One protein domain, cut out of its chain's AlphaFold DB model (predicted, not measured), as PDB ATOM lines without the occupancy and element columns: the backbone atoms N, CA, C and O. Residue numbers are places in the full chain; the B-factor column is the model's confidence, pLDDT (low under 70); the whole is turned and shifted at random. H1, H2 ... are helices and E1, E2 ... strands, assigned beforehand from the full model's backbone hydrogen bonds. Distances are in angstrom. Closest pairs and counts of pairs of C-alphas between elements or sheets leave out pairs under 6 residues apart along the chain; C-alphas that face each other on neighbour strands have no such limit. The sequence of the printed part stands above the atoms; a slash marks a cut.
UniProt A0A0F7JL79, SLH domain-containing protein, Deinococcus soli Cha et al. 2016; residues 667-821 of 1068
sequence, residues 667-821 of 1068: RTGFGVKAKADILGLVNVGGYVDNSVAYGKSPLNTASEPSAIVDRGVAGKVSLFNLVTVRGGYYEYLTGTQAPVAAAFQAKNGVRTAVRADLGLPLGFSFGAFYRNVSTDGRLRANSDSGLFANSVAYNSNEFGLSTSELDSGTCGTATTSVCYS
ATOM      1  N   ARG A 667      42.446 110.141 108.937       84.12
ATOM      2  CA  ARG A 667      40.990 110.179 109.124       84.12
ATOM      3  C   ARG A 667      40.602 110.322 110.595       84.12
ATOM      4  O   ARG A 667      41.283 109.810 111.484       84.12
ATOM      5  N   THR A 668      39.455 110.956 110.821       89.94
ATOM      6  CA  THR A 668      38.677 110.848 112.062       89.94
ATOM      7  C   THR A 668      37.398 110.083 111.748       89.94
ATOM      8  O   THR A 668      36.722 110.421 110.778       89.94
ATOM      9  N   GLY A 669      37.031 109.083 112.545       88.62
ATOM     10  CA  GLY A 669      35.816 108.306 112.337       88.62
ATOM     11  C   GLY A 669      35.083 107.935 113.619       88.62
ATOM     12  O   GLY A 669      35.634 108.002 114.720       88.62
ATOM     13  N   PHE A 670      33.811 107.592 113.457       90.19
ATOM     14  CA  PHE A 670      32.887 107.220 114.520       90.19
ATOM     15  C   PHE A 670      31.911 106.166 114.001       90.19
ATOM     16  O   PHE A 670      31.260 106.393 112.979       90.19
ATOM     17  N   GLY A 671      31.787 105.065 114.736       88.50
ATOM     18  CA  GLY A 671      31.000 103.908 114.339       88.50
ATOM     19  C   GLY A 671      30.119 103.375 115.461       88.50
ATOM     20  O   GLY A 671      30.557 103.267 116.607       88.50
ATOM     21  N   VAL A 672      28.884 102.997 115.146       89.00
ATOM     22  CA  VAL A 672      27.960 102.322 116.065       89.00
ATOM     23  C   VAL A 672      27.341 101.127 115.365       89.00
ATOM     24  O   VAL A 672      26.859 101.255 114.247       89.00
ATOM     25  N   LYS A 673      27.294  99.984 116.047       89.00
ATOM     26  CA  LYS A 673      26.631  98.751 115.624       89.00
ATOM     27  C   LYS A 673      25.814  98.198 116.791       89.00
ATOM     28  O   LYS A 673      26.391  97.813 117.813       89.00
ATOM     29  N   ALA A 674      24.493  98.125 116.641       89.38
ATOM     30  CA  ALA A 674      23.597  97.689 117.709       89.38
ATOM     31  C   ALA A 674      22.391  96.890 117.199       89.38
ATOM     32  O   ALA A 674      21.872  97.145 116.112       89.38
ATOM     33  N   LYS A 675      21.912  95.958 118.024       89.50
ATOM     34  CA  LYS A 675      20.718  95.139 117.788       89.50
ATOM     35  C   LYS A 675      19.850  95.128 119.038       89.50
ATOM     36  O   LYS A 675      20.368  95.045 120.146       89.50
ATOM     37  N   ALA A 676      18.544  95.185 118.854       86.56
ATOM     38  CA  ALA A 676      17.549  94.987 119.887       86.56
ATOM     39  C   ALA A 676      16.752  93.716 119.586       86.56
ATOM     40  O   ALA A 676      16.225  93.550 118.479       86.56
ATOM     41  N   ASP A 677      16.642  92.852 120.589       80.38
ATOM     42  CA  ASP A 677      15.749  91.700 120.552       80.38
ATOM     43  C   ASP A 677      14.429  92.112 121.217       80.38
ATOM     44  O   ASP A 677      14.300  92.168 122.439       80.38
ATOM     45  N   ILE A 678      13.451  92.485 120.393       73.50
ATOM     46  CA  ILE A 678      12.141  92.960 120.834       73.50
ATOM     47  C   ILE A 678      11.219  91.738 120.912       73.50
ATOM     48  O   ILE A 678      10.768  91.210 119.896       73.50
ATOM     49  N   LEU A 679      10.941  91.282 122.138       64.19
ATOM     50  CA  LEU A 679       9.937  90.245 122.436       64.19
ATOM     51  C   LEU A 679      10.214  88.861 121.805       64.19
ATOM     52  O   LEU A 679       9.286  88.096 121.563       64.19
ATOM     53  N   GLY A 680      11.476  88.533 121.502       70.06
ATOM     54  CA  GLY A 680      11.905  87.222 120.980       70.06
ATOM     55  C   GLY A 680      11.542  86.941 119.512       70.06
ATOM     56  O   GLY A 680      12.306  86.276 118.814       70.06
ATOM     57  N   LEU A 681      10.433  87.493 119.014       78.81
ATOM     58  CA  LEU A 681       9.944  87.310 117.642       78.81
ATOM     59  C   LEU A 681      10.497  88.356 116.665       78.81
ATOM     60  O   LEU A 681      10.672  88.066 115.480       78.81
ATOM     61  N   VAL A 682      10.774  89.574 117.146       83.69
ATOM     62  CA  VAL A 682      11.211  90.710 116.326       83.69
ATOM     63  C   VAL A 682      12.629  91.100 116.709       83.69
ATOM     64  O   VAL A 682      12.948  91.371 117.859       83.69
ATOM     65  N   ASN A 683      13.518  91.103 115.731       86.31
ATOM     66  CA  ASN A 683      14.914  91.480 115.878       86.31
ATOM     67  C   ASN A 683      15.124  92.685 114.968       86.31
ATOM     68  O   ASN A 683      14.909  92.585 113.761       86.31
ATOM     69  N   VAL A 684      15.545  93.816 115.519       87.75
ATOM     70  CA  VAL A 684      15.872  95.012 114.733       87.75
ATOM     71  C   VAL A 684      17.276  95.433 115.092       87.75
ATOM     72  O   VAL A 684      17.690  95.341 116.241       87.75
ATOM     73  N   GLY A 685      18.032  95.917 114.127       87.25
ATOM     74  CA  GLY A 685      19.301  96.540 114.430       87.25
ATOM     75  C   GLY A 685      19.760  97.434 113.311       87.25
ATOM     76  O   GLY A 685      19.206  97.454 112.214       87.25
ATOM     77  N   GLY A 686      20.813  98.169 113.598       88.12
ATOM     78  CA  GLY A 686      21.403  99.063 112.636       88.12
ATOM     79  C   GLY A 686      22.854  99.332 112.949       88.12
ATOM     80  O   GLY A 686      23.368  99.013 114.028       88.12
ATOM     81  N   TYR A 687      23.503  99.925 111.967       88.69
ATOM     82  CA  TYR A 687      24.842 100.438 112.112       88.69
ATOM     83  C   TYR A 687      24.983 101.772 111.383       88.69
ATOM     84  O   TYR A 687      24.238 102.079 110.450       88.69
ATOM     85  N   VAL A 688      25.936 102.574 111.833       88.75
ATOM     86  CA  VAL A 688      26.393 103.787 111.159       88.75
ATOM     87  C   VAL A 688      27.888 103.903 111.385       88.75
ATOM     88  O   VAL A 688      28.338 103.807 112.519       88.75
ATOM     89  N   ASP A 689      28.635 104.115 110.317       87.44
ATOM     90  CA  ASP A 689      30.076 104.293 110.287       87.44
ATOM     91  C   ASP A 689      30.389 105.552 109.482       87.44
ATOM     92  O   ASP A 689      30.194 105.621 108.269       87.44
ATOM     93  N   ASN A 690      30.884 106.570 110.175       89.00
ATOM     94  CA  ASN A 690      31.238 107.853 109.593       89.00
ATOM     95  C   ASN A 690      32.753 108.016 109.608       89.00
ATOM     96  O   ASN A 690      33.394 107.774 110.629       89.00
ATOM     97  N   SER A 691      33.332 108.533 108.528       86.56
ATOM     98  CA  SER A 691      34.716 109.002 108.521       86.56
ATOM     99  C   SER A 691      34.866 110.318 107.767       86.56
ATOM    100  O   SER A 691      34.215 110.557 106.758       86.56
ATOM    101  N   VAL A 692      35.744 111.183 108.253       89.50
ATOM    102  CA  VAL A 692      36.089 112.493 107.685       89.50
ATOM    103  C   VAL A 692      37.612 112.643 107.688       89.50
ATOM    104  O   VAL A 692      38.323 111.806 108.248       89.50
ATOM    105  N   ALA A 693      38.140 113.696 107.065       89.25
ATOM    106  CA  ALA A 693      39.556 114.039 107.183       89.25
ATOM    107  C   ALA A 693      39.974 114.233 108.654       89.25
ATOM    108  O   ALA A 693      39.180 114.669 109.491       89.25
ATOM    109  N   TYR A 694      41.235 113.920 108.963       89.69
ATOM    110  CA  TYR A 694      41.805 114.076 110.302       89.69
ATOM    111  C   TYR A 694      41.527 115.465 110.904       89.69
ATOM    112  O   TYR A 694      41.652 116.494 110.236       89.69
ATOM    113  N   GLY A 695      41.146 115.487 112.183       88.44
ATOM    114  CA  GLY A 695      40.835 116.712 112.930       88.44
ATOM    115  C   GLY A 695      39.451 117.315 112.652       88.44
ATOM    116  O   GLY A 695      39.104 118.327 113.260       88.44
ATOM    117  N   LYS A 696      38.642 116.717 111.768       91.62
ATOM    118  CA  LYS A 696      37.243 117.114 111.531       91.62
ATOM    119  C   LYS A 696      36.271 116.301 112.386       91.62
ATOM    120  O   LYS A 696      36.622 115.244 112.910       91.62
ATOM    121  N   SER A 697      35.046 116.810 112.538       91.25
ATOM    122  CA  SER A 697      34.001 116.145 113.322       91.25
ATOM    123  C   SER A 697      33.306 115.057 112.494       91.25
ATOM    124  O   SER A 697      32.635 115.388 111.515       91.25
ATOM    125  N   PRO A 698      33.378 113.772 112.893       88.75
ATOM    126  CA  PRO A 698      32.693 112.681 112.198       88.75
ATOM    127  C   PRO A 698      31.176 112.670 112.467       88.75
ATOM    128  O   PRO A 698      30.458 111.828 111.933       88.75
ATOM    129  N   LEU A 699      30.672 113.591 113.297       89.06
ATOM    130  CA  LEU A 699      29.246 113.749 113.593       89.06
ATOM    131  C   LEU A 699      28.574 114.827 112.727       89.06
ATOM    132  O   LEU A 699      27.351 114.898 112.696       89.06
ATOM    133  N   ASN A 700      29.350 115.649 112.008       88.06
ATOM    134  CA  ASN A 700      28.835 116.684 111.107       88.06
ATOM    135  C   ASN A 700      29.149 116.359 109.636       88.06
ATOM    136  O   ASN A 700      29.744 117.150 108.909       88.06
ATOM    137  N   THR A 701      28.780 115.159 109.189       84.50
ATOM    138  CA  THR A 701      29.115 114.669 107.843       84.50
ATOM    139  C   THR A 701      28.368 115.390 106.722       84.50
ATOM    140  O   THR A 701      28.855 115.416 105.596       84.50
ATOM    141  N   ALA A 702      27.230 116.025 107.016       84.94
ATOM    142  CA  ALA A 702      26.400 116.705 106.020       84.94
ATOM    143  C   ALA A 702      27.099 117.898 105.339       84.94
ATOM    144  O   ALA A 702      26.815 118.189 104.178       84.94
ATOM    145  N   SER A 703      28.011 118.583 106.039       84.69
ATOM    146  CA  SER A 703      28.753 119.740 105.513       84.69
ATOM    147  C   SER A 703      30.238 119.473 105.247       84.69
ATOM    148  O   SER A 703      30.943 120.371 104.793       84.69
ATOM    149  N   GLU A 704      30.744 118.276 105.553       86.62
ATOM    150  CA  GLU A 704      32.170 117.954 105.435       86.62
ATOM    151  C   GLU A 704      32.473 117.323 104.062       86.62
ATOM    152  O   GLU A 704      32.048 116.201 103.787       86.62
ATOM    153  N   PRO A 705      33.252 117.977 103.181       82.75
ATOM    154  CA  PRO A 705      33.459 117.508 101.805       82.75
ATOM    155  C   PRO A 705      34.279 116.213 101.718       82.75
ATOM    156  O   PRO A 705      34.248 115.532 100.695       82.75
ATOM    157  N   SER A 706      34.998 115.874 102.793       80.88
ATOM    158  CA  SER A 706      35.773 114.638 102.942       80.88
ATOM    159  C   SER A 706      34.988 113.489 103.588       80.88
ATOM    160  O   SER A 706      35.555 112.407 103.777       80.88
ATOM    161  N   ALA A 707      33.719 113.722 103.950       84.75
ATOM    162  CA  ALA A 707      32.898 112.754 104.657       84.75
ATOM    163  C   ALA A 707      32.624 111.503 103.822       84.75
ATOM    164  O   ALA A 707      32.350 111.570 102.626       84.75
ATOM    165  N   ILE A 708      32.667 110.362 104.490       84.06
ATOM    166  CA  ILE A 708      32.216 109.065 104.012       84.06
ATOM    167  C   ILE A 708      31.286 108.524 105.093       84.06
ATOM    168  O   ILE A 708      31.661 108.505 106.265       84.06
ATOM    169  N   VAL A 709      30.077 108.130 104.710       84.50
ATOM    170  CA  VAL A 709      29.048 107.593 105.604       84.50
ATOM    171  C   VAL A 709      28.620 106.240 105.066       84.50
ATOM    172  O   VAL A 709      28.167 106.161 103.932       84.50
ATOM    173  N   ASP A 710      28.718 105.197 105.876       84.94
ATOM    174  CA  ASP A 710      28.149 103.877 105.608       84.94
ATOM    175  C   ASP A 710      27.156 103.562 106.721       84.94
ATOM    176  O   ASP A 710      27.513 103.544 107.896       84.94
ATOM    177  N   ARG A 711      25.883 103.379 106.387       87.00
ATOM    178  CA  ARG A 711      24.841 103.138 107.385       87.00
ATOM    179  C   ARG A 711      23.832 102.127 106.901       87.00
ATOM    180  O   ARG A 711      23.560 102.018 105.708       87.00
ATOM    181  N   GLY A 712      23.227 101.427 107.846       86.75
ATOM    182  CA  GLY A 712      22.238 100.416 107.543       86.75
ATOM    183  C   GLY A 712      21.264 100.168 108.670       86.75
ATOM    184  O   GLY A 712      21.610 100.257 109.847       86.75
ATOM    185  N   VAL A 713      20.051  99.788 108.296       88.56
ATOM    186  CA  VAL A 713      19.038  99.248 109.202       88.56
ATOM    187  C   VAL A 713      18.571  97.905 108.667       88.56
ATOM    188  O   VAL A 713      18.399  97.729 107.462       88.56
ATOM    189  N   ALA A 714      18.394  96.939 109.559       88.62
ATOM    190  CA  ALA A 714      17.935  95.602 109.229       88.62
ATOM    191  C   ALA A 714      16.942  95.102 110.275       88.62
ATOM    192  O   ALA A 714      17.015  95.450 111.456       88.62
ATOM    193  N   GLY A 715      16.014  94.270 109.824       88.06
ATOM    194  CA  GLY A 715      15.003  93.651 110.660       88.06
ATOM    195  C   GLY A 715      14.800  92.191 110.286       88.06
ATOM    196  O   GLY A 715      14.927  91.808 109.122       88.06
ATOM    197  N   LYS A 716      14.464  91.382 111.285       89.62
ATOM    198  CA  LYS A 716      14.001  90.006 111.145       89.62
ATOM    199  C   LYS A 716      12.782  89.811 112.038       89.62
ATOM    200  O   LYS A 716      12.830  90.108 113.227       89.62
ATOM    201  N   VAL A 717      11.711  89.283 111.469       89.06
ATOM    202  CA  VAL A 717      10.495  88.884 112.173       89.06
ATOM    203  C   VAL A 717      10.317  87.390 111.954       89.06
ATOM    204  O   VAL A 717      10.294  86.941 110.809       89.06
ATOM    205  N   SER A 718      10.230  86.625 113.039       87.38
ATOM    206  CA  SER A 718       9.980  85.180 113.004       87.38
ATOM    207  C   SER A 718       8.653  84.913 113.701       87.38
ATOM    208  O   SER A 718       8.545  85.115 114.905       87.38
ATOM    209  N   LEU A 719       7.636  84.503 112.948       82.69
ATOM    210  CA  LEU A 719       6.303  84.197 113.461       82.69
ATOM    211  C   LEU A 719       6.137  82.679 113.533       82.69
ATOM    212  O   LEU A 719       6.197  81.999 112.506       82.69
ATOM    213  N   PHE A 720       5.942  82.165 114.750       78.00
ATOM    214  CA  PHE A 720       5.583  80.766 115.034       78.00
ATOM    215  C   PHE A 720       6.503  79.706 114.399       78.00
ATOM    216  O   PHE A 720       6.052  78.611 114.087       78.00
ATOM    217  N   ASN A 721       7.780  80.029 114.147       73.50
ATOM    218  CA  ASN A 721       8.723  79.198 113.373       73.50
ATOM    219  C   ASN A 721       8.241  78.802 111.958       73.50
ATOM    220  O   ASN A 721       8.889  77.994 111.296       73.50
ATOM    221  N   LEU A 722       7.145  79.399 111.480       84.31
ATOM    222  CA  LEU A 722       6.521  79.120 110.192       84.31
ATOM    223  C   LEU A 722       6.912  80.183 109.164       84.31
ATOM    224  O   LEU A 722       7.321  79.860 108.055       84.31
ATOM    225  N   VAL A 723       6.825  81.460 109.538       89.62
ATOM    226  CA  VAL A 723       7.107  82.584 108.637       89.62
ATOM    227  C   VAL A 723       8.297  83.368 109.159       89.62
ATOM    228  O   VAL A 723       8.293  83.843 110.292       89.62
ATOM    229  N   THR A 724       9.314  83.543 108.320       90.62
ATOM    230  CA  THR A 724      10.458  84.411 108.606       90.62
ATOM    231  C   THR A 724      10.561  85.494 107.547       90.62
ATOM    232  O   THR A 724      10.882  85.210 106.396       90.62
ATOM    233  N   VAL A 725      10.357  86.749 107.940       90.31
ATOM    234  CA  VAL A 725      10.600  87.915 107.082       90.31
ATOM    235  C   VAL A 725      11.877  88.594 107.546       90.31
ATOM    236  O   VAL A 725      12.016  88.926 108.719       90.31
ATOM    237  N   ARG A 726      12.821  88.810 106.634       89.94
ATOM    238  CA  ARG A 726      14.077  89.512 106.900       89.94
ATOM    239  C   ARG A 726      14.372  90.520 105.806       89.94
ATOM    240  O   ARG A 726      14.115  90.267 104.634       89.94
ATOM    241  N   GLY A 727      14.922  91.665 106.174       87.19
ATOM    242  CA  GLY A 727      15.268  92.687 105.200       87.19
ATOM    243  C   GLY A 727      16.103  93.809 105.781       87.19
ATOM    244  O   GLY A 727      16.302  93.894 106.992       87.19
ATOM    245  N   GLY A 728      16.605  94.667 104.902       88.12
ATOM    246  CA  GLY A 728      17.392  95.820 105.290       88.12
ATOM    247  C   GLY A 728      17.550  96.854 104.187       88.12
ATOM    248  O   GLY A 728      17.339  96.581 103.001       88.12
ATOM    249  N   TYR A 729      17.927  98.046 104.629       89.50
ATOM    250  CA  TYR A 729      18.202  99.224 103.825       89.50
ATOM    251  C   TYR A 729      19.575  99.766 104.211       89.50
ATOM    252  O   TYR A 729      19.861  99.912 105.400       89.50
ATOM    253  N   TYR A 730      20.408 100.050 103.215       86.94
ATOM    254  CA  TYR A 730      21.800 100.442 103.401       86.94
ATOM    255  C   TYR A 730      22.162 101.583 102.471       86.94
ATOM    256  O   TYR A 730      21.771 101.594 101.304       86.94
ATOM    257  N   GLU A 731      22.962 102.508 102.974       87.00
ATOM    258  CA  GLU A 731      23.434 103.661 102.229       87.00
ATOM    259  C   GLU A 731      24.932 103.829 102.416       87.00
ATOM    260  O   GLU A 731      25.443 103.763 103.533       87.00
ATOM    261  N   TYR A 732      25.604 104.119 101.311       83.38
ATOM    262  CA  TYR A 732      26.989 104.545 101.277       83.38
ATOM    263  C   TYR A 732      27.037 105.933 100.644       83.38
ATOM    264  O   TYR A 732      26.680 106.086  99.478       83.38
ATOM    265  N   LEU A 733      27.435 106.959 101.392       83.62
ATOM    266  CA  LEU A 733      27.472 108.350 100.944       83.62
ATOM    267  C   LEU A 733      28.903 108.874 100.977       83.62
ATOM    268  O   LEU A 733      29.638 108.638 101.936       83.62
ATOM    269  N   THR A 734      29.282 109.646  99.965       76.31
ATOM    270  CA  THR A 734      30.597 110.294  99.898       76.31
ATOM    271  C   THR A 734      30.451 111.769  99.570       76.31
ATOM    272  O   THR A 734      29.765 112.132  98.614       76.31
ATOM    273  N   GLY A 735      31.119 112.624 100.343       66.69
ATOM    274  CA  GLY A 735      31.179 114.061 100.101       66.69
ATOM    275  C   GLY A 735      31.781 114.390  98.732       66.69
ATOM    276  O   GLY A 735      32.556 113.618  98.163       66.69
ATOM    277  N   THR A 736      31.439 115.564  98.200       58.31
ATOM    278  CA  THR A 736      31.801 116.029  96.847       58.31
ATOM    279  C   THR A 736      33.309 116.107  96.568       58.31
ATOM    280  O   THR A 736      33.679 116.246  95.403       58.31
ATOM    281  N   GLN A 737      34.181 116.003  97.585       53.31
ATOM    282  CA  GLN A 737      35.645 116.000  97.445       53.31
ATOM    283  C   GLN A 737      36.358 114.991  98.365       53.31
ATOM    284  O   GLN A 737      37.436 115.280  98.894       53.31
ATOM    285  N   ALA A 738      35.789 113.801  98.584       54.59
ATOM    286  CA  ALA A 738      36.505 112.751  99.306       54.59
ATOM    287  C   ALA A 738      37.858 112.456  98.611       54.59
ATOM    288  O   ALA A 738      37.881 112.282  97.390       54.59
ATOM    289  N   PRO A 739      38.991 112.407  99.344       48.12
ATOM    290  CA  PRO A 739      40.307 112.158  98.768       48.12
ATOM    291  C   PRO A 739      40.406 110.680  98.401       48.12
ATOM    292  O   PRO A 739      40.879 109.850  99.176       48.12
ATOM    293  N   VAL A 740      39.895 110.339  97.226       47.94
ATOM    294  CA  VAL A 740      40.119 109.053  96.582       47.94
ATOM    295  C   VAL A 740      41.017 109.341  95.388       47.94
ATOM    296  O   VAL A 740      40.742 110.261  94.613       47.94
ATOM    297  N   ALA A 741      42.129 108.611  95.267       40.06
ATOM    298  CA  ALA A 741      43.018 108.713  94.114       40.06
ATOM    299  C   ALA A 741      42.184 108.696  92.820       40.06
ATOM    300  O   ALA A 741      41.210 107.947  92.734       40.06
ATOM    301  N   ALA A 742      42.552 109.528  91.840       37.72
ATOM    302  CA  ALA A 742      41.747 109.965  90.687       37.72
ATOM    303  C   ALA A 742      41.073 108.870  89.811       37.72
ATOM    304  O   ALA A 742      40.367 109.197  88.860       37.72
ATOM    305  N   ALA A 743      41.252 107.584  90.121       40.91
ATOM    306  CA  ALA A 743      40.609 106.440  89.481       40.91
ATOM    307  C   ALA A 743      39.256 106.012  90.104       40.91
ATOM    308  O   ALA A 743      38.502 105.305  89.438       40.91
ATOM    309  N   PHE A 744      38.910 106.454  91.324       47.94
ATOM    310  CA  PHE A 744      37.706 106.012  92.049       47.94
ATOM    311  C   PHE A 744      36.793 107.192  92.406       47.94
ATOM    312  O   PHE A 744      36.836 107.720  93.515       47.94
ATOM    313  N   GLN A 745      35.927 107.619  91.485       51.56
ATOM    314  CA  GLN A 745      34.843 108.535  91.857       51.56
ATOM    315  C   GLN A 745      33.764 107.735  92.591       51.56
ATOM    316  O   GLN A 745      32.836 107.214  91.973       51.56
ATOM    317  N   ALA A 746      33.923 107.580  93.907       53.06
ATOM    318  CA  ALA A 746      32.858 107.068  94.752       53.06
ATOM    319  C   ALA A 746      31.687 108.057  94.677       53.06
ATOM    320  O   ALA A 746      31.851 109.257  94.888       53.06
ATOM    321  N   LYS A 747      30.529 107.547  94.271       65.12
ATOM    322  CA  LYS A 747      29.257 108.258  94.309       65.12
ATOM    323  C   LYS A 747      28.332 107.519  95.261       65.12
ATOM    324  O   LYS A 747      28.537 106.330  95.507       65.12
ATOM    325  N   ASN A 748      27.330 108.228  95.770       78.69
ATOM    326  CA  ASN A 748      26.368 107.676  96.711       78.69
ATOM    327  C   ASN A 748      25.729 106.397  96.156       78.69
ATOM    328  O   ASN A 748      25.390 106.334  94.971       78.69
ATOM    329  N   GLY A 749      25.572 105.395  97.012       80.19
ATOM    330  CA  GLY A 749      24.956 104.116  96.709       80.19
ATOM    331  C   GLY A 749      23.896 103.760  97.742       80.19
ATOM    332  O   GLY A 749      24.042 104.056  98.925       80.19
ATOM    333  N   VAL A 750      22.844 103.088  97.289       85.88
ATOM    334  CA  VAL A 750      21.756 102.566  98.114       85.88
ATOM    335  C   VAL A 750      21.553 101.089  97.796       85.88
ATOM    336  O   VAL A 750      21.476 100.712  96.624       85.88
ATOM    337  N   ARG A 751      21.433 100.261  98.835       86.25
ATOM    338  CA  ARG A 751      21.072  98.844  98.743       86.25
ATOM    339  C   ARG A 751      19.804  98.577  99.545       86.25
ATOM    340  O   ARG A 751      19.712  98.948 100.711       86.25
ATOM    341  N   THR A 752      18.895  97.813  98.954       88.25
ATOM    342  CA  THR A 752      17.725  97.258  99.640       88.25
ATOM    343  C   THR A 752      17.659  95.761  99.390       88.25
ATOM    344  O   THR A 752      17.839  95.319  98.257       88.25
ATOM    345  N   ALA A 753      17.386  94.973 100.426       88.50
ATOM    346  CA  ALA A 753      17.138  93.542 100.292       88.50
ATOM    347  C   ALA A 753      16.014  93.114 101.236       88.50
ATOM    348  O   ALA A 753      16.008  93.507 102.401       88.50
ATOM    349  N   VAL A 754      15.073  92.314 100.744       90.94
ATOM    350  CA  VAL A 754      13.966  91.745 101.519       90.94
ATOM    351  C   VAL A 754      13.769  90.295 101.094       90.94
ATOM    352  O   VAL A 754      13.798  89.982  99.905       90.94
ATOM    353  N   ARG A 755      13.547  89.412 102.065       91.44
ATOM    354  CA  ARG A 755      13.215  88.007 101.863       91.44
ATOM    355  C   ARG A 755      12.170  87.557 102.873       91.44
ATOM    356  O   ARG A 755      12.303  87.823 104.064       91.44
ATOM    357  N   ALA A 756      11.157  86.852 102.393       92.25
ATOM    358  CA  ALA A 756      10.150  86.199 103.213       92.25
ATOM    359  C   ALA A 756      10.187  84.701 102.920       92.25
ATOM    360  O   ALA A 756       9.991  84.312 101.773       92.25
ATOM    361  N   ASP A 757      10.452  83.886 103.936       91.88
ATOM    362  CA  ASP A 757      10.426  82.430 103.845       91.88
ATOM    363  C   ASP A 757       9.249  81.868 104.654       91.88
ATOM    364  O   ASP A 757       9.045  82.234 105.812       91.88
ATOM    365  N   LEU A 758       8.507  80.957 104.033       93.56
ATOM    366  CA  LEU A 758       7.499  80.095 104.633       93.56
ATOM    367  C   LEU A 758       8.112  78.702 104.799       93.56
ATOM    368  O   LEU A 758       8.306  77.990 103.813       93.56
ATOM    369  N   GLY A 759       8.454  78.327 106.027       90.38
ATOM    370  CA  GLY A 759       8.804  76.956 106.381       90.38
ATOM    371  C   GLY A 759       7.539  76.111 106.441       90.38
ATOM    372  O   GLY A 759       6.549  76.527 107.027       90.38
ATOM    373  N   LEU A 760       7.551  74.941 105.819       87.50
ATOM    374  CA  LEU A 760       6.463  73.972 105.867       87.50
ATOM    375  C   LEU A 760       6.957  72.682 106.533       87.50
ATOM    376  O   LEU A 760       8.168  72.442 106.604       87.50
ATOM    377  N   PRO A 761       6.042  71.813 106.993       88.31
ATOM    378  CA  PRO A 761       6.407  70.474 107.423       88.31
ATOM    379  C   PRO A 761       7.186  69.718 106.343       88.31
ATOM    380  O   PRO A 761       7.204  70.074 105.162       88.31
ATOM    381  N   LEU A 762       7.794  68.611 106.757       92.19
ATOM    382  CA  LEU A 762       8.508  67.715 105.855       92.19
ATOM    383  C   LEU A 762       9.771  68.327 105.219       92.19
ATOM    384  O   LEU A 762      10.222  67.871 104.170       92.19
ATOM    385  N   GLY A 763      10.367  69.331 105.872       91.44
ATOM    386  CA  GLY A 763      11.636  69.949 105.473       91.44
ATOM    387  C   GLY A 763      11.541  70.883 104.264       91.44
ATOM    388  O   GLY A 763      12.581  71.261 103.726       91.44
ATOM    389  N   PHE A 764      10.335  71.244 103.814       93.88
ATOM    390  CA  PHE A 764      10.140  72.178 102.705       93.88
ATOM    391  C   PHE A 764      10.141  73.635 103.171       93.88
ATOM    392  O   PHE A 764       9.670  73.962 104.256       93.88
ATOM    393  N   SER A 765      10.614  74.540 102.320       94.19
ATOM    394  CA  SER A 765      10.472  75.981 102.532       94.19
ATOM    395  C   SER A 765      10.303  76.725 101.215       94.19
ATOM    396  O   SER A 765      10.968  76.390 100.234       94.19
ATOM    397  N   PHE A 766       9.478  77.765 101.214       95.06
ATOM    398  CA  PHE A 766       9.247  78.635 100.065       95.06
ATOM    399  C   PHE A 766       9.659  80.060 100.406       95.06
ATOM    400  O   PHE A 766       9.149  80.637 101.357       95.06
ATOM    401  N   GLY A 767      10.580  80.623  99.636       93.38
ATOM    402  CA  GLY A 767      11.113  81.960  99.834       93.38
ATOM    403  C   GLY A 767      10.780  82.874  98.670       93.38
ATOM    404  O   GLY A 767      11.079  82.528  97.535       93.38
ATOM    405  N   ALA A 768      10.230  84.055  98.929       94.75
ATOM    406  CA  ALA A 768      10.191  85.150  97.963       94.75
ATOM    407  C   ALA A 768      11.236  86.198  98.349       94.75
ATOM    408  O   ALA A 768      11.430  86.475  99.536       94.75
ATOM    409  N   PHE A 769      11.912  86.787  97.366       93.25
ATOM    410  CA  PHE A 769      12.951  87.776  97.627       93.25
ATOM    411  C   PHE A 769      12.929  88.930  96.623       93.25
ATOM    412  O   PHE A 769      12.535  88.773  95.468       93.25
ATOM    413  N   TYR A 770      13.396  90.089  97.079       92.44
ATOM    414  CA  TYR A 770      13.687  91.268  96.274       92.44
ATOM    415  C   TYR A 770      15.007  91.882  96.732       92.44
ATOM    416  O   TYR A 770      15.251  92.026  97.930       92.44
ATOM    417  N   ARG A 771      15.855  92.266  95.783       88.69
ATOM    418  CA  ARG A 771      17.142  92.909  96.043       88.69
ATOM    419  C   ARG A 771      17.438  93.969  94.998       88.69
ATOM    420  O   ARG A 771      17.211  93.760  93.811       88.69
ATOM    421  N   ASN A 772      17.961  95.099  95.448       87.44
ATOM    422  CA  ASN A 772      18.238  96.259  94.621       87.44
ATOM    423  C   ASN A 772      19.520  96.958  95.071       87.44
ATOM    424  O   ASN A 772      19.741  97.135  96.268       87.44
ATOM    425  N   VAL A 773      20.310  97.404  94.101       84.06
ATOM    426  CA  VAL A 773      21.481  98.260  94.263       84.06
ATOM    427  C   VAL A 773      21.383  99.395  93.248       84.06
ATOM    428  O   VAL A 773      21.318  99.169  92.035       84.06
ATOM    429  N   SER A 774      21.384 100.626  93.743       81.50
ATOM    430  CA  SER A 774      21.327 101.857  92.950       81.50
ATOM    431  C   SER A 774      22.421 102.830  93.365       81.50
ATOM    432  O   SER A 774      22.844 102.822  94.517       81.50
ATOM    433  N   THR A 775      22.890 103.669  92.443       78.12
ATOM    434  CA  THR A 775      23.964 104.643  92.680       78.12
ATOM    435  C   THR A 775      23.734 105.937  91.901       78.12
ATOM    436  O   THR A 775      23.099 105.925  90.848       78.12
ATOM    437  N   ASP A 776      24.301 107.053  92.359       70.88
ATOM    438  CA  ASP A 776      24.143 108.378  91.733       70.88
ATOM    439  C   ASP A 776      25.081 108.616  90.517       70.88
ATOM    440  O   ASP A 776      25.621 109.709  90.298       70.88
ATOM    441  N   GLY A 777      25.305 107.593  89.683       60.09
ATOM    442  CA  GLY A 777      26.024 107.693  88.406       60.09
ATOM    443  C   GLY A 777      27.059 106.590  88.163       60.09
ATOM    444  O   GLY A 777      27.033 105.532  88.773       60.09
ATOM    445  N   ARG A 778      27.985 106.831  87.225       52.31
ATOM    446  CA  ARG A 778      28.915 105.802  86.733       52.31
ATOM    447  C   ARG A 778      29.978 105.440  87.776       52.31
ATOM    448  O   ARG A 778      30.948 106.175  87.944       52.31
ATOM    449  N   LEU A 779      29.852 104.263  88.382       54.88
ATOM    450  CA  LEU A 779      30.955 103.588  89.060       54.88
ATOM    451  C   LEU A 779      31.921 103.024  88.006       54.88
ATOM    452  O   LEU A 779      31.512 102.312  87.086       54.88
ATOM    453  N   ARG A 780      33.219 103.324  88.106       44.97
ATOM    454  CA  ARG A 780      34.243 102.492  87.458       44.97
ATOM    455  C   ARG A 780      34.792 101.523  88.505       44.97
ATOM    456  O   ARG A 780      35.347 101.963  89.499       44.97
ATOM    457  N   ALA A 781      34.644 100.229  88.221       45.91
ATOM    458  CA  ALA A 781      35.458  99.137  88.758       45.91
ATOM    459  C   ALA A 781      35.506  98.962  90.292       45.91
ATOM    460  O   ALA A 781      36.548  98.586  90.816       45.91
ATOM    461  N   ASN A 782      34.379  99.135  90.990       49.09
ATOM    462  CA  ASN A 782      34.225  98.607  92.349       49.09
ATOM    463  C   ASN A 782      33.185  97.482  92.325       49.09
ATOM    464  O   ASN A 782      32.082  97.665  91.806       49.09
ATOM    465  N   SER A 783      33.546  96.308  92.842       56.25
ATOM    466  CA  SER A 783      32.581  95.243  93.111       56.25
ATOM    467  C   SER A 783      31.588  95.715  94.170       56.25
ATOM    468  O   SER A 783      31.935  96.509  95.047       56.25
ATOM    469  N   ASP A 784      30.352  95.225  94.104       59.66
ATOM    470  CA  ASP A 784      29.310  95.479  95.103       59.66
ATOM    471  C   ASP A 784      29.795  95.177  96.541       59.66
ATOM    472  O   ASP A 784      29.499  95.899  97.499       59.66
ATOM    473  N   SER A 785      30.673  94.176  96.661       57.50
ATOM    474  CA  SER A 785      31.387  93.804  97.887       57.50
ATOM    475  C   SER A 785      32.314  94.885  98.459       57.50
ATOM    476  O   SER A 785      32.593  94.849  99.652       57.50
ATOM    477  N   GLY A 786      32.781  95.844  97.655       59.47
ATOM    478  CA  GLY A 786      33.638  96.944  98.102       59.47
ATOM    479  C   GLY A 786      32.867  98.155  98.636       59.47
ATOM    480  O   GLY A 786      33.318  98.782  99.587       59.47
ATOM    481  N   LEU A 787      31.704  98.482  98.056       65.56
ATOM    482  CA  LEU A 787      30.901  99.648  98.467       65.56
ATOM    483  C   LEU A 787      30.072  99.396  99.726       65.56
ATOM    484  O   LEU A 787      29.890 100.301 100.528       65.56
ATOM    485  N   PHE A 788      29.573  98.172  99.902       72.56
ATOM    486  CA  PHE A 788      28.675  97.827 101.005       72.56
ATOM    487  C   PHE A 788      29.231  96.686 101.872       72.56
ATOM    488  O   PHE A 788      28.464  95.872 102.397       72.56
ATOM    489  N   ALA A 789      30.558  96.601 102.015       67.38
ATOM    490  CA  ALA A 789      31.244  95.545 102.762       67.38
ATOM    491  C   ALA A 789      30.707  95.393 104.199       67.38
ATOM    492  O   ALA A 789      30.435  94.277 104.654       67.38
ATOM    493  N   ASN A 790      30.474  96.515 104.891       69.50
ATOM    494  CA  ASN A 790      29.977  96.500 106.266       69.50
ATOM    495  C   ASN A 790      28.533  95.993 106.348       69.50
ATOM    496  O   ASN A 790      28.213  95.231 107.260       69.50
ATOM    497  N   SER A 791      27.678  96.317 105.368       70.44
ATOM    498  CA  SER A 791      26.299  95.800 105.316       70.44
ATOM    499  C   SER A 791      26.254  94.272 105.230       70.44
ATOM    500  O   SER A 791      25.451  93.625 105.907       70.44
ATOM    501  N   VAL A 792      27.163  93.687 104.441       68.19
ATOM    502  CA  VAL A 792      27.252  92.244 104.219       68.19
ATOM    503  C   VAL A 792      27.748  91.551 105.486       68.19
ATOM    504  O   VAL A 792      27.137  90.576 105.931       68.19
ATOM    505  N   ALA A 793      28.797  92.084 106.123       66.88
ATOM    506  CA  ALA A 793      29.325  91.568 107.387       66.88
ATOM    507  C   ALA A 793      28.345  91.740 108.565       66.88
ATOM    508  O   ALA A 793      28.310  90.909 109.477       66.88
ATOM    509  N   TYR A 794      27.542  92.807 108.564       72.44
ATOM    510  CA  TYR A 794      26.520  93.055 109.578       72.44
ATOM    511  C   TYR A 794      25.341  92.088 109.451       72.44
ATOM    512  O   TYR A 794      24.930  91.489 110.440       72.44
ATOM    513  N   ASN A 795      24.806  91.913 108.242       70.88
ATOM    514  CA  ASN A 795      23.566  91.171 108.047       70.88
ATOM    515  C   ASN A 795      23.766  89.648 108.054       70.88
ATOM    516  O   ASN A 795      23.021  88.946 108.741       70.88
ATOM    517  N   SER A 796      24.798  89.143 107.368       64.38
ATOM    518  CA  SER A 796      25.059  87.696 107.286       64.38
ATOM    519  C   SER A 796      25.222  87.031 108.649       64.38
ATOM    520  O   SER A 796      24.763  85.907 108.838       64.38
ATOM    521  N   ASN A 797      25.793  87.753 109.614       65.44
ATOM    522  CA  ASN A 797      26.012  87.253 110.964       65.44
ATOM    523  C   ASN A 797      24.793  87.419 111.892       65.44
ATOM    524  O   ASN A 797      24.624  86.611 112.799       65.44
ATOM    525  N   GLU A 798      23.940  88.434 111.686       75.50
ATOM    526  CA  GLU A 798      22.942  88.840 112.698       75.50
ATOM    527  C   GLU A 798      21.472  88.714 112.256       75.50
ATOM    528  O   GLU A 798      20.595  88.515 113.099       75.50
ATOM    529  N   PHE A 799      21.174  88.822 110.956       75.94
ATOM    530  CA  PHE A 799      19.799  88.813 110.421       75.94
ATOM    531  C   PHE A 799      19.552  87.697 109.395       75.94
ATOM    532  O   PHE A 799      18.399  87.430 109.047       75.94
ATOM    533  N   GLY A 800      20.606  86.990 108.970       65.44
ATOM    534  CA  GLY A 800      20.503  85.765 108.178       65.44
ATOM    535  C   GLY A 800      20.260  85.979 106.681       65.44
ATOM    536  O   GLY A 800      19.763  85.063 106.030       65.44
ATOM    537  N   LEU A 801      20.572  87.156 106.121       71.75
ATOM    538  CA  LEU A 801      20.786  87.280 104.672       71.75
ATOM    539  C   LEU A 801      22.236  86.900 104.358       71.75
ATOM    540  O   LEU A 801      23.175  87.585 104.760       71.75
ATOM    541  N   SER A 802      22.424  85.795 103.646       65.56
ATOM    542  CA  SER A 802      23.727  85.325 103.184       65.56
ATOM    543  C   SER A 802      24.412  86.339 102.268       65.56
ATOM    544  O   SER A 802      23.779  87.182 101.627       65.56
ATOM    545  N   THR A 803      25.733  86.209 102.145       64.50
ATOM    546  CA  THR A 803      26.525  87.000 101.197       64.50
ATOM    547  C   THR A 803      25.993  86.865  99.770       64.50
ATOM    548  O   THR A 803      25.903  87.867  99.084       64.50
ATOM    549  N   SER A 804      25.540  85.680  99.347       62.00
ATOM    550  CA  SER A 804      24.929  85.444  98.028       62.00
ATOM    551  C   SER A 804      23.535  86.052  97.837       62.00
ATOM    552  O   SER A 804      23.101  86.243  96.701       62.00
ATOM    553  N   GLU A 805      22.807  86.328  98.923       64.38
ATOM    554  CA  GLU A 805      21.509  87.016  98.879       64.38
ATOM    555  C   GLU A 805      21.684  88.538  98.797       64.38
ATOM    556  O   GLU A 805      20.828  89.222  98.234       64.38
ATOM    557  N   LEU A 806      22.806  89.056  99.305       63.84
ATOM    558  CA  LEU A 806      23.142  90.477  99.289       63.84
ATOM    559  C   LEU A 806      23.993  90.867  98.075       63.84
ATOM    560  O   LEU A 806      23.687  91.868  97.445       63.84
ATOM    561  N   ASP A 807      25.018  90.091  97.726       65.19
ATOM    562  CA  ASP A 807      25.982  90.403  96.668       65.19
ATOM    563  C   ASP A 807      25.357  90.255  95.273       65.19
ATOM    564  O   ASP A 807      24.810  89.211  94.907       65.19
ATOM    565  N   SER A 808      25.439  91.331  94.495       61.09
ATOM    566  CA  SER A 808      24.948  91.426  93.120       61.09
ATOM    567  C   SER A 808      26.040  91.269  92.054       61.09
ATOM    568  O   SER A 808      25.747  91.293  90.855       61.09
ATOM    569  N   GLY A 809      27.301  91.076  92.461       60.78
ATOM    570  CA  GLY A 809      28.457  91.029  91.570       60.78
ATOM    571  C   GLY A 809      29.013  92.421  91.246       60.78
ATOM    572  O   GLY A 809      29.046  93.319  92.081       60.78
ATOM    573  N   THR A 810      29.541  92.626  90.038       56.03
ATOM    574  CA  THR A 810      30.100  93.929  89.641       56.03
ATOM    575  C   THR A 810      29.024  94.842  89.064       56.03
ATOM    576  O   THR A 810      28.458  94.532  88.013       56.03
ATOM    577  N   CYS A 811      28.823  96.014  89.676       55.75
ATOM    578  CA  CYS A 811      28.139  97.131  89.032       55.75
ATOM    579  C   CYS A 811      28.922  97.503  87.766       55.75
ATOM    580  O   CYS A 811      30.027  98.044  87.835       55.75
ATOM    581  N   GLY A 812      28.385  97.146  86.595       52.34
ATOM    582  CA  GLY A 812      28.986  97.496  85.311       52.34
ATOM    583  C   GLY A 812      29.105  99.012  85.145       52.34
ATOM    584  O   GLY A 812      28.559  99.789  85.924       52.34
ATOM    585  N   THR A 813      29.780  99.465  84.088       50.34
ATOM    586  CA  THR A 813      30.023 100.894  83.820       50.34
ATOM    587  C   THR A 813      28.770 101.686  83.392       50.34
ATOM    588  O   THR A 813      28.866 102.602  82.568       50.34
ATOM    589  N   ALA A 814      27.593 101.288  83.867       47.59
ATOM    590  CA  ALA A 814      26.302 101.814  83.471       47.59
ATOM    591  C   ALA A 814      26.157 103.292  83.865       47.59
ATOM    592  O   ALA A 814      26.667 103.756  84.882       47.59
ATOM    593  N   THR A 815      25.470 104.038  83.005       50.78
ATOM    594  CA  THR A 815      25.103 105.450  83.180       50.78
ATOM    595  C   THR A 815      23.760 105.621  83.896       50.78
ATOM    596  O   THR A 815      23.287 106.745  84.035       50.78
ATOM    597  N   THR A 816      23.122 104.520  84.300       58.53
ATOM    598  CA  THR A 816      21.804 104.480  84.945       58.53
ATOM    599  C   THR A 816      21.926 104.492  86.463       58.53
ATOM    600  O   THR A 816      22.902 103.987  87.011       58.53
ATOM    601  N   SER A 817      20.909 105.028  87.146       69.69
ATOM    602  CA  SER A 817      20.864 105.061  88.612       69.69
ATOM    603  C   SER A 817      20.660 103.683  89.244       69.69
ATOM    604  O   SER A 817      21.035 103.482  90.389       69.69
ATOM    605  N   VAL A 818      20.105 102.705  88.518       77.38
ATOM    606  CA  VAL A 818      19.957 101.313  88.979       77.38
ATOM    607  C   VAL A 818      21.108 100.475  88.430       77.38
ATOM    608  O   VAL A 818      21.273 100.373  87.210       77.38
ATOM    609  N   CYS A 819      21.899  99.881  89.324       75.12
ATOM    610  CA  CYS A 819      23.021  99.012  88.972       75.12
ATOM    611  C   CYS A 819      22.602  97.545  88.896       75.12
ATOM    612  O   CYS A 819      23.004  96.834  87.978       75.12
ATOM    613  N   TYR A 820      21.780  97.105  89.849       82.00
ATOM    614  CA  TYR A 820      21.258  95.749  89.913       82.00
ATOM    615  C   TYR A 820      19.891  95.755  90.587       82.00
ATOM    616  O   TYR A 820      19.709  96.396  91.615       82.00
ATOM    617  N   SER A 821      18.927  95.037  90.028       87.56
ATOM    618  CA  SER A 821      17.631  94.818  90.667       87.56
ATOM    619  C   SER A 821      17.126  93.441  90.278       87.56
ATOM    620  O   SER A 821      17.188  93.071  89.104       87.56
TER     621      SER A 821
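Overview. This is residues 667 to 821 of the 1068 residues of the protein "SLH domain-containing protein" of Deinococcus soli Cha et al. 2016 (UniProt A0A0F7JL79). Six long strands, E1 to E6, run up and down side by side as one long, twisted slab, with tight turns at one end and the two long loops, residues 694 to 707 and 735 to 748, at the other. The short helix H2 packs over one face of this slab, H1 and H3 graze it, and the four-residue strand E7 adds a short seventh strand beside E6. The printed part has 155 residues with seven named strands and three named helices, in the order E1 E2 E3 E4 E5 E6 H1 H2 H3 E7; the sheet, in the order E1 - E2 - E3 - E4 - E5 - E6 - E7, is antiparallel throughout, and the class is mostly strand. The whole is compact, with a radius of gyration of the C-alphas of 17.3 A, and flat, spanning 56 by 34 by 18 A.

Along the chain. E1, residues 667 to 678, begins at C-alpha 667 (40.990, 110.179, 109.124) and is 35.6 A long. E2 is residues 682 to 693, 37.8 A; E3 residues 708 to 719, 37.1 A; E4 residues 723 to 734, 37.4 A; E5 residues 749 to 759, 33.0 A; E6 residues 764 to 775, 36.7 A. H1 is residues 784 to 787; H2, residues 789 to 798, is 14.6 A long and begins at C-alpha 789 (31.244, 95.545, 102.762); H3 is residues 803 to 806. E7, residues 818 to 821, ends at C-alpha 821 (17.631, 94.818, 90.667).

Arrangement. E1 to E6 form a meander, each strand the antiparallel neighbour of the one before. In the hairpin E1 and E2, N 672 and O 688 are 2.8 A apart, within hydrogen-bond range. So are N 687 and O 712 of E2 and E3, 2.9 A, N 713 and O 729 of E3 and E4, 2.9 A, N 728 and O 753 of E4 and E5, 2.8 A, and N 754 and O 770 of E5 and E6, 2.8 A. At the edge strand E7, N 773 and O 820 are 2.7 A apart. H2 is on the sheet at a height of 8.7 A, over E3 and only just over E2, with 3 of its C-alphas there; it runs along the strands, at 22 degrees to E3 on the local plane. These two layers come closest at the C-alphas of Gly 712 and Ser 791, 6.5 A apart. H2 and H3 only just touch, with 3 pairs of C-alphas within 8 A, the closest being Val 792 and Thr 803, 6.1 A. H1 and H3 only graze the sheet and are apart. In H2, 5 of 6 O i to N i+4 pairs are within hydrogen-bond range; H1 and H3 are too short for one.

Size, cuts and confidence. The two C-alphas farthest apart, those of Gly 695 and Leu 762, are 59.1 A apart. The printed part has no cut. The links E2 to E3, E4 to E5 and H3 to E7 are long. The mean pLDDT of the printed part is 76.9, with 48 residues under 70, among them residues 735 to 747, 777 to 787 and 802 to 817.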